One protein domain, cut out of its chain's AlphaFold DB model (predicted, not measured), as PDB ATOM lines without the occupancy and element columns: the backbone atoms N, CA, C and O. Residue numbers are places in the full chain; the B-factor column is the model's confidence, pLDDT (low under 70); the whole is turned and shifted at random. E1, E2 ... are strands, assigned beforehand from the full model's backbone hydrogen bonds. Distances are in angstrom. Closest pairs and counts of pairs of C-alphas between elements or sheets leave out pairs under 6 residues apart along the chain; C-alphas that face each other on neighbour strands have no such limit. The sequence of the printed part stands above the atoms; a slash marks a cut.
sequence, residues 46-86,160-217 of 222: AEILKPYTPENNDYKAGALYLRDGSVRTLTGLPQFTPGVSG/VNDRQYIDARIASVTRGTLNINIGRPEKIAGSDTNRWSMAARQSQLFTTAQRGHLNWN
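This is residues 46 to 86 and 160 to 217 of the 222 residues of an uncharacterized protein of Pantoea sp. PSNIH1 (UniProt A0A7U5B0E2). Little of this is regular structure, yet the chain winds in stacked, roughly triangular turns, a short solenoid. E2 with E3, then E4, then E5 stack at one corner, with E1 beside E3. The 99 printed residues have no named helix and five strands, E1 to E5 in chain order, in one branched, parallel sheet; the class is all strand, with 35 residues in named elements. The whole is compact, radius of gyration of the C-alphas 13.6 A, and flat, spanning 39 by 31 by 17 A.

Find C-alpha 171 at (-27.289, 29.694, -15.006): E4, residues 171 to 182, 12.4 A long, bends by 151 degrees at residue 174. E5, residues 206 to 216, 10.7 A, bends by 146 degrees at residue 210 and ends at (-17.069, 23.028, -11.861). E3 is residues 71 to 76, 17.0 A; E2 is 64 to 66, 6.6 A; E1 is 46 to 48, 6.5 A.

E2 and E3 lie on one side of E4, with N 172 and O 64 2.8 A apart and N 74 and O 179 2.8 A apart, and E5 on the other, with N 180 and O 215 at 2.7 A. E1 is parallel to E3, with N 47 and O 73 at 2.8 A.

Residues 87 to 159 are cut out; C-alphas 86 and 160 are 5.5 A apart. Links E1 to E2 and E4 to E5 are long. No printed residue is under pLDDT 70.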
ATOM      1  N   ALA A  46     -15.350  37.809 -14.814       84.31
ATOM      2  CA  ALA A  46     -15.956  37.281 -13.608       84.31
ATOM      3  C   ALA A  46     -17.338  37.917 -13.401       84.31
ATOM      4  O   ALA A  46     -17.472  39.139 -13.405       84.31
ATOM      5  N   GLU A  47     -18.351  37.083 -13.213       91.69
ATOM      6  CA  GLU A  47     -19.677  37.471 -12.757       91.69
ATOM      7  C   GLU A  47     -19.839  37.032 -11.306       91.69
ATOM      8  O   GLU A  47     -19.475  35.915 -10.947       91.69
ATOM      9  N   ILE A  48     -20.350  37.921 -10.460       93.19
ATOM     10  CA  ILE A  48     -20.529  37.636  -9.037       93.19
ATOM     11  C   ILE A  48     -21.934  37.073  -8.834       93.19
ATOM     12  O   ILE A  48     -22.914  37.677  -9.277       93.19
ATOM     13  N   LEU A  49     -22.025  35.934  -8.146       93.75
ATOM     14  CA  LEU A  49     -23.281  35.337  -7.720       93.75
ATOM     15  C   LEU A  49     -24.059  36.352  -6.881       93.75
ATOM     16  O   LEU A  49     -23.581  36.833  -5.855       93.75
ATOM     17  N   LYS A  50     -25.260  36.678  -7.348       93.25
ATOM     18  CA  LYS A  50     -26.194  37.537  -6.624       93.25
ATOM     19  C   LYS A  50     -26.933  36.721  -5.560       93.25
ATOM     20  O   LYS A  50     -27.051  35.507  -5.729       93.25
ATOM     21  N   PRO A  51     -27.473  37.362  -4.511       95.00
ATOM     22  CA  PRO A  51     -28.389  36.700  -3.594       95.00
ATOM     23  C   PRO A  51     -29.595  36.107  -4.326       95.00
ATOM     24  O   PRO A  51     -30.137  36.740  -5.234       95.00
ATOM     25  N   TYR A  52     -30.001  34.908  -3.914       95.56
ATOM     26  CA  TYR A  52     -31.199  34.221  -4.388       95.56
ATOM     27  C   TYR A  52     -32.169  34.036  -3.223       95.56
ATOM     28  O   TYR A  52     -31.775  33.573  -2.146       95.56
ATOM     29  N   THR A  53     -33.432  34.386  -3.448       96.75
ATOM     30  CA  THR A  53     -34.527  34.201  -2.491       96.75
ATOM     31  C   THR A  53     -35.717  33.540  -3.186       96.75
ATOM     32  O   THR A  53     -35.916  33.782  -4.381       96.75
ATOM     33  N   PRO A  54     -36.499  32.697  -2.487       96.38
ATOM     34  CA  PRO A  54     -37.644  32.030  -3.106       96.38
ATOM     35  C   PRO A  54     -38.663  33.033  -3.662       96.38
ATOM     36  O   PRO A  54     -39.165  32.831  -4.753       96.38
ATOM     37  N   GLU A  55     -38.832  34.184  -3.014       95.69
ATOM     38  CA  GLU A  55     -39.803  35.210  -3.414       95.69
ATOM     39  C   GLU A  55     -39.445  35.937  -4.726       95.69
ATOM     40  O   GLU A  55     -40.282  36.603  -5.329       95.69
ATOM     41  N   ASN A  56     -38.180  35.883  -5.164       96.81
ATOM     42  CA  ASN A  56     -37.693  36.694  -6.290       96.81
ATOM     43  C   ASN A  56     -37.125  35.876  -7.451       96.81
ATOM     44  O   ASN A  56     -36.911  36.425  -8.534       96.81
ATOM     45  N   ASN A  57     -36.816  34.596  -7.237       97.19
ATOM     46  CA  ASN A  57     -36.032  33.791  -8.178       97.19
ATOM     47  C   ASN A  57     -36.802  32.609  -8.767       97.19
ATOM     48  O   ASN A  57     -36.204  31.614  -9.193       97.19
ATOM     49  N   ASP A  58     -38.115  32.766  -8.847       95.31
ATOM     50  CA  ASP A  58     -39.019  31.840  -9.508       95.31
ATOM     51  C   ASP A  58     -39.006  32.002 -11.030       95.31
ATOM     52  O   ASP A  58     -38.616  33.038 -11.575       95.31
ATOM     53  N   TYR A  59     -39.415  30.953 -11.744       96.62
ATOM     54  CA  TYR A  59     -39.535  30.938 -13.207       96.62
ATOM     55  C   TYR A  59     -38.263  31.421 -13.918       96.62
ATOM     56  O   TYR A  59     -38.306  32.132 -14.927       96.62
ATOM     57  N   LYS A  60     -37.105  31.000 -13.395       97.06
ATOM     58  CA  LYS A  60     -35.759  31.349 -13.874       97.06
ATOM     59  C   LYS A  60     -35.403  32.838 -13.741       97.06
ATOM     60  O   LYS A  60     -34.457  33.297 -14.387       97.06
ATOM     61  N   ALA A  61     -36.123  33.602 -12.921       96.81
ATOM     62  CA  ALA A  61     -35.810  35.002 -12.670       96.81
ATOM     63  C   ALA A  61     -34.411  35.160 -12.046       96.81
ATOM     64  O   ALA A  61     -34.027  34.458 -11.110       96.81
ATOM     65  N   GLY A  62     -33.627  36.093 -12.592       94.25
ATOM     66  CA  GLY A  62     -32.249  36.350 -12.158       94.25
ATOM     67  C   GLY A  62     -31.190  35.396 -12.725       94.25
ATOM     68  O   GLY A  62     -30.013  35.559 -12.397       94.25
ATOM     69  N   ALA A  63     -31.571  34.444 -13.585       95.94
ATOM     70  CA  ALA A  63     -30.645  33.492 -14.191       95.94
ATOM     71  C   ALA A  63     -29.633  34.151 -15.141       95.94
ATOM     72  O   ALA A  63     -29.981  34.978 -15.990       95.94
ATOM     73  N   LEU A  64     -28.384  33.690 -15.077       95.38
ATOM     74  CA  LEU A  64     -27.347  34.001 -16.054       95.38
ATOM     75  C   LEU A  64     -27.535  33.165 -17.327       95.38
ATOM     76  O   LEU A  64     -27.541  31.934 -17.284       95.38
ATOM     77  N   TYR A  65     -27.613  33.816 -18.486       95.19
ATOM     78  CA  TYR A  65     -27.673  33.139 -19.782       95.19
ATOM     79  C   TYR A  65     -26.415  33.378 -20.609       95.19
ATOM     80  O   TYR A  65     -26.134  34.501 -21.018       95.19
ATOM     81  N   LEU A  66     -25.715  32.296 -20.946       95.38
ATOM     82  CA  LEU A  66     -24.519  32.333 -21.782       95.38
ATOM     83  C   LEU A  66     -24.823  31.750 -23.169       95.38
ATOM     84  O   LEU A  66     -25.039  30.544 -23.326       95.38
ATOM     85  N   ARG A  67     -24.912  32.626 -24.176       95.31
ATOM     86  CA  ARG A  67     -25.373  32.280 -25.538       95.31
ATOM     87  C   ARG A  67     -24.441  32.756 -26.657       95.31
ATOM     88  O   ARG A  67     -24.643  32.388 -27.810       95.31
ATOM     89  N   ASP A  68     -23.435  33.556 -26.327       92.69
ATOM     90  CA  ASP A  68     -22.543  34.234 -27.274       92.69
ATOM     91  C   ASP A  68     -21.277  33.428 -27.610       92.69
ATOM     92  O   ASP A  68     -20.512  33.823 -28.484       92.69
ATOM     93  N   GLY A  69     -21.057  32.273 -26.971       92.31
ATOM     94  CA  GLY A  69     -19.823  31.503 -27.134       92.31
ATOM     95  C   GLY A  69     -18.681  31.959 -26.224       92.31
ATOM     96  O   GLY A  69     -17.594  31.394 -26.320       92.31
ATOM     97  N   SER A  70     -18.900  32.951 -25.354       92.31
ATOM     98  CA  SER A  70     -17.853  33.478 -24.477       92.31
ATOM     99  C   SER A  70     -17.502  32.525 -23.334       92.31
ATOM    100  O   SER A  70     -18.224  31.574 -23.026       92.31
ATOM    101  N   VAL A  71     -16.353  32.785 -22.711       95.00
ATOM    102  CA  VAL A  71     -15.936  32.134 -21.470       95.00
ATOM    103  C   VAL A  71     -16.190  33.106 -20.320       95.00
ATOM    104  O   VAL A  71     -15.679  34.227 -20.327       95.00
ATOM    105  N   ARG A  72     -16.980  32.686 -19.335       94.44
ATOM    106  CA  ARG A  72     -17.312  33.465 -18.133       94.44
ATOM    107  C   ARG A  72     -16.940  32.667 -16.892       94.44
ATOM    108  O   ARG A  72     -16.929  31.437 -16.929       94.44
ATOM    109  N   THR A  73     -16.686  33.352 -15.785       94.94
ATOM    110  CA  THR A  73     -16.479  32.701 -14.484       94.94
ATOM    111  C   THR A  73     -17.505  33.225 -13.490       94.94
ATOM    112  O   THR A  73     -17.552  34.425 -13.268       94.94
ATOM    113  N   LEU A  74     -18.305  32.350 -12.881       94.69
ATOM    114  CA  LEU A  74     -19.224  32.705 -11.797       94.69
ATOM    115  C   LEU A  74     -18.503  32.549 -10.456       94.69
ATOM    116  O   LEU A  74     -18.039  31.456 -10.139       94.69
ATOM    117  N   THR A  75     -18.396  33.627  -9.684       94.00
ATOM    118  CA  THR A  75     -17.658  33.682  -8.413       94.00
ATOM    119  C   THR A  75     -18.524  34.203  -7.265       94.00
ATOM    120  O   THR A  75     -19.665  34.607  -7.469       94.00
ATOM    121  N   GLY A  76     -17.984  34.210  -6.046       92.56
ATOM    122  CA  GLY A  76     -18.661  34.726  -4.850       92.56
ATOM    123  C   GLY A  76     -19.071  33.619  -3.884       92.56
ATOM    124  O   GLY A  76     -18.944  32.439  -4.193       92.56
ATOM    125  N   LEU A  77     -19.521  33.989  -2.685       92.69
ATOM    126  CA  LEU A  77     -20.017  33.026  -1.697       92.69
ATOM    127  C   LEU A  77     -21.432  32.554  -2.065       92.69
ATOM    128  O   LEU A  77     -22.166  33.317  -2.690       92.69
ATOM    129  N   PRO A  78     -21.846  31.339  -1.664       91.81
ATOM    130  CA  PRO A  78     -23.235  30.921  -1.800       91.81
ATOM    131  C   PRO A  78     -24.146  31.847  -0.983       91.81
ATOM    132  O   PRO A  78     -23.981  31.988   0.226       91.81
ATOM    133  N   GLN A  79     -25.102  32.488  -1.655       92.56
ATOM    134  CA  GLN A  79     -26.037  33.453  -1.066       92.56
ATOM    135  C   GLN A  79     -27.485  33.031  -1.343       92.56
ATOM    136  O   GLN A  79     -28.262  33.784  -1.921       92.56
ATOM    137  N   PHE A  80     -27.834  31.801  -0.963       95.00
ATOM    138  CA  PHE A  80     -29.176  31.245  -1.152       95.00
ATOM    139  C   PHE A  80     -29.931  31.247   0.171       95.00
ATOM    140  O   PHE A  80     -29.481  30.641   1.147       95.00
ATOM    141  N   THR A  81     -31.093  31.894   0.206       96.06
ATOM    142  CA  THR A  81     -32.021  31.743   1.330       96.06
ATOM    143  C   THR A  81     -32.597  30.322   1.303       96.06
ATOM    144  O   THR A  81     -33.079  29.912   0.248       96.06
ATOM    145  N   PRO A  82     -32.602  29.557   2.412       93.94
ATOM    146  CA  PRO A  82     -33.029  28.155   2.395       93.94
ATOM    147  C   PRO A  82     -34.453  27.906   1.896       93.94
ATOM    148  O   PRO A  82     -34.704  26.883   1.270       93.94
ATOM    149  N   GLY A  83     -35.383  28.832   2.137       94.75
ATOM    150  CA  GLY A  83     -36.804  28.621   1.856       94.75
ATOM    151  C   GLY A  83     -37.443  27.569   2.772       94.75
ATOM    152  O   GLY A  83     -36.876  27.176   3.793       94.75
ATOM    153  N   VAL A  84     -38.649  27.130   2.415       94.69
ATOM    154  CA  VAL A  84     -39.490  26.211   3.189       94.69
ATOM    155  C   VAL A  84     -39.994  25.087   2.279       94.69
ATOM    156  O   VAL A  84     -40.524  25.344   1.203       94.69
ATOM    157  N   SER A  85     -39.835  23.826   2.694       90.81
ATOM    158  CA  SER A  85     -40.223  22.654   1.885       90.81
ATOM    159  C   SER A  85     -41.738  22.498   1.717       90.81
ATOM    160  O   SER A  85     -42.181  21.889   0.744       90.81
ATOM    161  N   GLY A  86     -42.519  23.035   2.657       90.31
ATOM    162  CA  GLY A  86     -43.968  22.838   2.730       90.31
ATOM    163  C   GLY A  86     -44.365  21.463   3.241       90.31
ATOM    164  O   GLY A  86     -45.515  21.075   3.076       90.31
ATOM    165  N   VAL A 160     -46.721  27.303   1.773       91.62
ATOM    166  CA  VAL A 160     -45.524  28.051   2.197       91.62
ATOM    167  C   VAL A 160     -45.524  29.517   1.779       91.62
ATOM    168  O   VAL A 160     -44.582  30.223   2.119       91.62
ATOM    169  N   ASN A 161     -46.566  29.975   1.076       89.25
ATOM    170  CA  ASN A 161     -46.781  31.371   0.682       89.25
ATOM    171  C   ASN A 161     -45.514  32.034   0.106       89.25
ATOM    172  O   ASN A 161     -44.921  32.892   0.753       89.25
ATOM    173  N   ASP A 162     -45.110  31.594  -1.090       90.81
ATOM    174  CA  ASP A 162     -43.961  32.114  -1.864       90.81
ATOM    175  C   ASP A 162     -42.565  31.861  -1.261       90.81
ATOM    176  O   ASP A 162     -41.545  32.295  -1.780       90.81
ATOM    177  N   ARG A 163     -42.480  31.088  -0.171       95.06
ATOM    178  CA  ARG A 163     -41.199  30.735   0.472       95.06
ATOM    179  C   ARG A 163     -40.547  29.466  -0.081       95.06
ATOM    180  O   ARG A 163     -39.645  28.923   0.554       95.06
ATOM    181  N   GLN A 164     -40.989  28.966  -1.231       95.75
ATOM    182  CA  GLN A 164     -40.404  27.816  -1.928       95.75
ATOM    183  C   GLN A 164     -40.034  28.235  -3.341       95.75
ATOM    184  O   GLN A 164     -40.876  28.789  -4.030       95.75
ATOM    185  N   TYR A 165     -38.820  27.901  -3.780       96.50
ATOM    186  CA  TYR A 165     -38.390  28.200  -5.143       96.50
ATOM    187  C   TYR A 165     -39.162  27.338  -6.151       96.50
ATOM    188  O   TYR A 165     -39.231  26.113  -5.995       96.50
ATOM    189  N   ILE A 166     -39.663  27.941  -7.224       94.94
ATOM    190  CA  ILE A 166     -40.379  27.284  -8.322       94.94
ATOM    191  C   ILE A 166     -39.621  27.520  -9.631       94.94
ATOM    192  O   ILE A 166     -39.490  28.650 -10.088       94.94
ATOM    193  N   ASP A 167     -39.144  26.448 -10.277       96.00
ATOM    194  CA  ASP A 167     -38.377  26.537 -11.541       96.00
ATOM    195  C   ASP A 167     -37.205  27.544 -11.454       96.00
ATOM    196  O   ASP A 167     -36.933  28.321 -12.372       96.00
ATOM    197  N   ALA A 168     -36.493  27.540 -10.324       97.00
ATOM    198  CA  ALA A 168     -35.323  28.382 -10.130       97.00
ATOM    199  C   ALA A 168     -34.159  27.933 -11.022       97.00
ATOM    200  O   ALA A 168     -33.931  26.742 -11.271       97.00
ATOM    201  N   ARG A 169     -33.389  28.922 -11.481       97.31
ATOM    202  CA  ARG A 169     -32.241  28.762 -12.377       97.31
ATOM    203  C   ARG A 169     -31.165  29.765 -11.993       97.31
ATOM    204  O   ARG A 169     -31.431  30.956 -12.003       97.31
ATOM    205  N   ILE A 170     -29.950  29.289 -11.741       96.00
ATOM    206  CA  ILE A 170     -28.778  30.145 -11.523       96.00
ATOM    207  C   ILE A 170     -28.129  30.479 -12.859       96.00
ATOM    208  O   ILE A 170     -27.868  31.642 -13.151       96.00
ATOM    209  N   ALA A 171     -27.879  29.466 -13.695       96.12
ATOM    210  CA  ALA A 171     -27.289  29.694 -15.006       96.12
ATOM    211  C   ALA A 171     -27.726  28.678 -16.065       96.12
ATOM    212  O   ALA A 171     -27.973  27.504 -15.785       96.12
ATOM    213  N   SER A 172     -27.767  29.131 -17.314       97.25
ATOM    214  CA  SER A 172     -27.982  28.293 -18.488       97.25
ATOM    215  C   SER A 172     -26.990  28.653 -19.587       97.25
ATOM    216  O   SER A 172     -26.966  29.782 -20.080       97.25
ATOM    217  N   VAL A 173     -26.209  27.667 -20.023       97.38
ATOM    218  CA  VAL A 173     -25.187  27.829 -21.058       97.38
ATOM    219  C   VAL A 173     -25.612  27.107 -22.327       97.38
ATOM    220  O   VAL A 173     -25.652  25.884 -22.384       97.38
ATOM    221  N   THR A 174     -25.922  27.865 -23.372       97.19
ATOM    222  CA  THR A 174     -26.268  27.318 -24.693       97.19
ATOM    223  C   THR A 174     -25.052  27.293 -25.620       97.19
ATOM    224  O   THR A 174     -24.877  26.368 -26.407       97.19
ATOM    225  N   ARG A 175     -24.187  28.309 -25.549       95.56
ATOM    226  CA  ARG A 175     -22.943  28.386 -26.331       95.56
ATOM    227  C   ARG A 175     -21.885  29.097 -25.502       95.56
ATOM    228  O   ARG A 175     -22.142  30.209 -25.046       95.56
ATOM    229  N   GLY A 176     -20.708  28.490 -25.374       94.19
ATOM    230  CA  GLY A 176     -19.595  29.023 -24.583       94.19
ATOM    231  C   GLY A 176     -19.309  28.173 -23.350       94.19
ATOM    232  O   GLY A 176     -19.785  27.042 -23.254       94.19
ATOM    233  N   THR A 177     -18.552  28.725 -22.405       96.12
ATOM    234  CA  THR A 177     -18.114  28.010 -21.199       96.12
ATOM    235  C   THR A 177     -18.349  28.856 -19.956       96.12
ATOM    236  O   THR A 177     -17.874  29.988 -19.879       96.12
ATOM    237  N   LEU A 178     -19.030  28.299 -18.957       96.44
ATOM    238  CA  LEU A 178     -19.130  28.894 -17.627       96.44
ATOM    239  C   LEU A 178     -18.269  28.104 -16.642       96.44
ATOM    240  O   LEU A 178     -18.535  26.936 -16.366       96.44
ATOM    241  N   ASN A 179     -17.252  28.762 -16.095       95.12
ATOM    242  CA  ASN A 179     -16.452  28.251 -14.992       95.12
ATOM    243  C   ASN A 179     -17.141  28.613 -13.671       95.12
ATOM    244  O   ASN A 179     -17.254  29.786 -13.328       95.12
ATOM    245  N   ILE A 180     -17.613  27.625 -12.928       93.19
ATOM    246  CA  ILE A 180     -18.309  27.804 -11.657       93.19
ATOM    247  C   ILE A 180     -17.273  27.731 -10.539       93.19
ATOM    248  O   ILE A 180     -16.645  26.696 -10.338       93.19
ATOM    249  N   ASN A 181     -17.083  28.842  -9.837       91.81
ATOM    250  CA  ASN A 181     -16.166  28.984  -8.713       91.81
ATOM    251  C   ASN A 181     -16.882  29.680  -7.542       91.81
ATOM    252  O   ASN A 181     -16.494  30.764  -7.102       91.81
ATOM    253  N   ILE A 182     -17.987  29.078  -7.098       92.19
ATOM    254  CA  ILE A 182     -18.795  29.574  -5.980       92.19
ATOM    255  C   ILE A 182     -18.205  29.032  -4.679       92.19
ATOM    256  O   ILE A 182     -17.978  27.834  -4.532       92.19
ATOM    257  N   GLY A 183     -18.015  29.897  -3.695       91.19
ATOM    258  CA  GLY A 183     -17.455  29.556  -2.398       91.19
ATOM    259  C   GLY A 183     -15.938  29.682  -2.348       91.19
ATOM    260  O   GLY A 183     -15.339  30.539  -2.996       91.19
ATOM    261  N   ARG A 184     -15.319  28.860  -1.503       88.56
ATOM    262  CA  ARG A 184     -13.893  28.885  -1.173       88.56
ATOM    263  C   ARG A 184     -13.222  27.565  -1.570       88.56
ATOM    264  O   ARG A 184     -13.493  26.546  -0.929       88.56
ATOM    265  N   PRO A 185     -12.354  27.550  -2.598       82.31
ATOM    266  CA  PRO A 185     -11.698  26.330  -3.077       82.31
ATOM    267  C   PRO A 185     -10.898  25.589  -1.999       82.31
ATOM    268  O   PRO A 185     -10.801  24.367  -2.027       82.31
ATOM    269  N   GLU A 186     -10.352  26.320  -1.026       84.38
ATOM    270  CA  GLU A 186      -9.556  25.788   0.082       84.38
ATOM    271  C   GLU A 186     -10.390  25.124   1.188       84.38
ATOM    272  O   GLU A 186      -9.836  24.565   2.139       84.38
ATOM    273  N   LYS A 187     -11.721  25.216   1.117       85.44
ATOM    274  CA  LYS A 187     -12.634  24.670   2.122       85.44
ATOM    275  C   LYS A 187     -13.302  23.388   1.628       85.44
ATOM    276  O   LYS A 187     -13.470  23.149   0.436       85.44
ATOM    277  N   ILE A 188     -13.692  22.540   2.578       86.38
ATOM    278  CA  ILE A 188     -14.424  21.302   2.286       86.38
ATOM    279  C   ILE A 188     -15.845  21.607   1.788       86.38
ATOM    280  O   ILE A 188     -16.438  22.614   2.183       86.38
ATOM    281  N   ALA A 189     -16.420  20.694   0.999       82.62
ATOM    282  CA  ALA A 189     -17.756  20.828   0.408       82.62
ATOM    283  C   ALA A 189     -18.870  21.186   1.401       82.62
ATOM    284  O   ALA A 189     -19.775  21.941   1.073       82.62
ATOM    285  N   GLY A 190     -18.800  20.648   2.622       81.50
ATOM    286  CA  GLY A 190     -19.802  20.870   3.667       81.50
ATOM    287  C   GLY A 190     -19.589  22.118   4.528       81.50
ATOM    288  O   GLY A 190     -20.336  22.308   5.480       81.50
ATOM    289  N   SER A 191     -18.569  22.936   4.257       86.88
ATOM    290  CA  SER A 191     -18.340  24.181   5.004       86.88
ATOM    291  C   SER A 191     -19.393  25.238   4.667       86.88
ATOM    292  O   SER A 191     -19.895  25.259   3.548       86.88
ATOM    293  N   ASP A 192     -19.686  26.163   5.588       85.69
ATOM    294  CA  ASP A 192     -20.658  27.256   5.372       85.69
ATOM    295  C   ASP A 192     -20.367  28.114   4.138       85.69
ATOM    296  O   ASP A 192     -21.271  28.681   3.537       85.69
ATOM    297  N   THR A 193     -19.105  28.185   3.727       88.44
ATOM    298  CA  THR A 193     -18.696  28.948   2.547       88.44
ATOM    299  C   THR A 193     -18.874  28.184   1.242       88.44
ATOM    300  O   THR A 193     -18.711  28.786   0.187       88.44
ATOM    301  N   ASN A 194     -19.180  26.884   1.295       90.00
ATOM    302  CA  ASN A 194     -19.274  26.003   0.130       90.00
ATOM    303  C   ASN A 194     -20.586  25.213   0.065       90.00
ATOM    304  O   ASN A 194     -20.876  24.627  -0.983       90.00
ATOM    305  N   ARG A 195     -21.366  25.211   1.151       90.81
ATOM    306  CA  ARG A 195     -22.698  24.621   1.202       90.81
ATOM    307  C   ARG A 195     -23.780  25.656   0.941       90.81
ATOM    308  O   ARG A 195     -23.643  26.818   1.315       90.81
ATOM    309  N   TRP A 196     -24.887  25.208   0.374       91.25
ATOM    310  CA  TRP A 196     -26.146  25.943   0.399       91.25
ATOM    311  C   TRP A 196     -27.303  24.977   0.606       91.25
ATOM    312  O   TRP A 196     -27.137  23.765   0.536       91.25
ATOM    313  N   SER A 197     -28.477  25.524   0.889       91.56
ATOM    314  CA  SER A 197     -29.723  24.772   0.935       91.56
ATOM    315  C   SER A 197     -30.780  25.583   0.211       91.56
ATOM    316  O   SER A 197     -30.769  26.812   0.285       91.56
ATOM    317  N   MET A 198     -31.651  24.903  -0.526       94.25
ATOM    318  CA  MET A 198     -32.787  25.505  -1.211       94.25
ATOM    319  C   MET A 198     -33.954  24.522  -1.171       94.25
ATOM    320  O   MET A 198     -33.854  23.403  -1.671       94.25
ATOM    321  N   ALA A 199     -35.083  24.952  -0.625       94.31
ATOM    322  CA  ALA A 199     -36.361  24.283  -0.771       94.31
ATOM    323  C   ALA A 199     -36.882  24.563  -2.182       94.31
ATOM    324  O   ALA A 199     -37.658  25.492  -2.395       94.31
ATOM    325  N   ALA A 200     -36.381  23.808  -3.156       91.19
ATOM    326  CA  ALA A 200     -36.652  24.038  -4.565       91.19
ATOM    327  C   ALA A 200     -37.563  22.964  -5.158       91.19
ATOM    328  O   ALA A 200     -37.361  21.765  -4.963       91.19
ATOM    329  N   ARG A 201     -38.550  23.402  -5.938       91.62
ATOM    330  CA  ARG A 201     -39.503  22.559  -6.657       91.62
ATOM    331  C   ARG A 201     -39.307  22.744  -8.155       91.62
ATOM    332  O   ARG A 201     -39.186  23.867  -8.641       91.62
ATOM    333  N   GLN A 202     -39.237  21.627  -8.885       91.38
ATOM    334  CA  GLN A 202     -39.073  21.608 -10.351       91.38
ATOM    335  C   GLN A 202     -37.892  22.459 -10.856       91.38
ATOM    336  O   GLN A 202     -37.912  22.977 -11.967       91.38
ATOM    337  N   SER A 203     -36.862  22.621 -10.031       94.44
ATOM    338  CA  SER A 203     -35.745  23.512 -10.317       94.44
ATOM    339  C   SER A 203     -34.551  22.722 -10.830       94.44
ATOM    340  O   SER A 203     -34.245  21.626 -10.364       94.44
ATOM    341  N   GLN A 204     -33.841  23.314 -11.779       95.25
ATOM    342  CA  GLN A 204     -32.536  22.851 -12.219       95.25
ATOM    343  C   GLN A 204     -31.632  24.073 -12.148       95.25
ATOM    344  O   GLN A 204     -31.825  25.039 -12.878       95.25
ATOM    345  N   LEU A 205     -30.664  24.074 -11.240       95.06
ATOM    346  CA  LEU A 205     -29.924  25.303 -10.955       95.06
ATOM    347  C   LEU A 205     -28.954  25.669 -12.085       95.06
ATOM    348  O   LEU A 205     -28.815  26.841 -12.429       95.06
ATOM    349  N   PHE A 206     -28.358  24.668 -12.728       95.38
ATOM    350  CA  PHE A 206     -27.426  24.851 -13.835       95.38
ATOM    351  C   PHE A 206     -27.829  23.964 -15.014       95.38
ATOM    352  O   PHE A 206     -28.100  22.779 -14.830       95.38
ATOM    353  N   THR A 207     -27.884  24.520 -16.225       96.81
ATOM    354  CA  THR A 207     -28.092  23.744 -17.462       96.81
ATOM    355  C   THR A 207     -27.063  24.047 -18.524       96.81
ATOM    356  O   THR A 207     -26.588  25.176 -18.658       96.81
ATOM    357  N   THR A 208     -26.826  23.042 -19.359       96.56
ATOM    358  CA  THR A 208     -26.177  23.183 -20.657       96.56
ATOM    359  C   THR A 208     -27.110  22.760 -21.781       96.56
ATOM    360  O   THR A 208     -28.010  21.943 -21.598       96.56
ATOM    361  N   ALA A 209     -26.880  23.320 -22.962       94.31
ATOM    362  CA  ALA A 209     -27.452  22.859 -24.218       94.31
ATOM    363  C   ALA A 209     -26.444  23.091 -25.351       94.31
ATOM    364  O   ALA A 209     -25.508  23.870 -25.194       94.31
ATOM    365  N   GLN A 210     -26.660  22.458 -26.508       94.25
ATOM    366  CA  GLN A 210     -25.854  22.639 -27.726       94.25
ATOM    367  C   GLN A 210     -24.332  22.542 -27.475       94.25
ATOM    368  O   GLN A 210     -23.843  21.482 -27.103       94.25
ATOM    369  N   ARG A 211     -23.581  23.633 -27.702       93.88
ATOM    370  CA  ARG A 211     -22.118  23.730 -27.518       93.88
ATOM    371  C   ARG A 211     -21.774  24.512 -26.244       93.88
ATOM    372  O   ARG A 211     -20.850  25.325 -26.234       93.88
ATOM    373  N   GLY A 212     -22.608  24.368 -25.222       95.69
ATOM    374  CA  GLY A 212     -22.420  24.969 -23.912       95.69
ATOM    375  C   GLY A 212     -21.683  24.037 -22.958       95.69
ATOM    376  O   GLY A 212     -22.003  22.852 -22.877       95.69
ATOM    377  N   HIS A 213     -20.740  24.586 -22.198       96.56
ATOM    378  CA  HIS A 213     -19.939  23.857 -21.218       96.56
ATOM    379  C   HIS A 213     -20.068  24.478 -19.823       96.56
ATOM    380  O   HIS A 213     -20.054  25.700 -19.670       96.56
ATOM    381  N   LEU A 214     -20.172  23.624 -18.806       95.06
ATOM    382  CA  LEU A 214     -20.044  23.996 -17.398       95.06
ATOM    383  C   LEU A 214     -18.783  23.334 -16.853       95.06
ATOM    384  O   LEU A 214     -18.661  22.113 -16.919       95.06
ATOM    385  N   ASN A 215     -17.885  24.132 -16.290       93.69
ATOM    386  CA  ASN A 215     -16.692  23.647 -15.607       93.69
ATOM    387  C   ASN A 215     -16.846  23.928 -14.119       93.69
ATOM    388  O   ASN A 215     -16.918  25.088 -13.719       93.69
ATOM    389  N   TRP A 216     -16.914  22.883 -13.302       91.06
ATOM    390  CA  TRP A 216     -17.069  23.028 -11.861       91.06
ATOM    391  C   TRP A 216     -15.694  23.084 -11.184       91.06
ATOM    392  O   TRP A 216     -15.009  22.069 -11.088       91.06
ATOM    393  N   ASN A 217     -15.288  24.271 -10.731       86.31
ATOM    394  CA  ASN A 217     -13.948  24.541 -10.195       86.31
ATOM    395  C   ASN A 217     -13.925  24.724  -8.667       86.31
ATOM    396  O   ASN A 217     -12.859  24.933  -8.092       86.31
TER     397      ASN A 217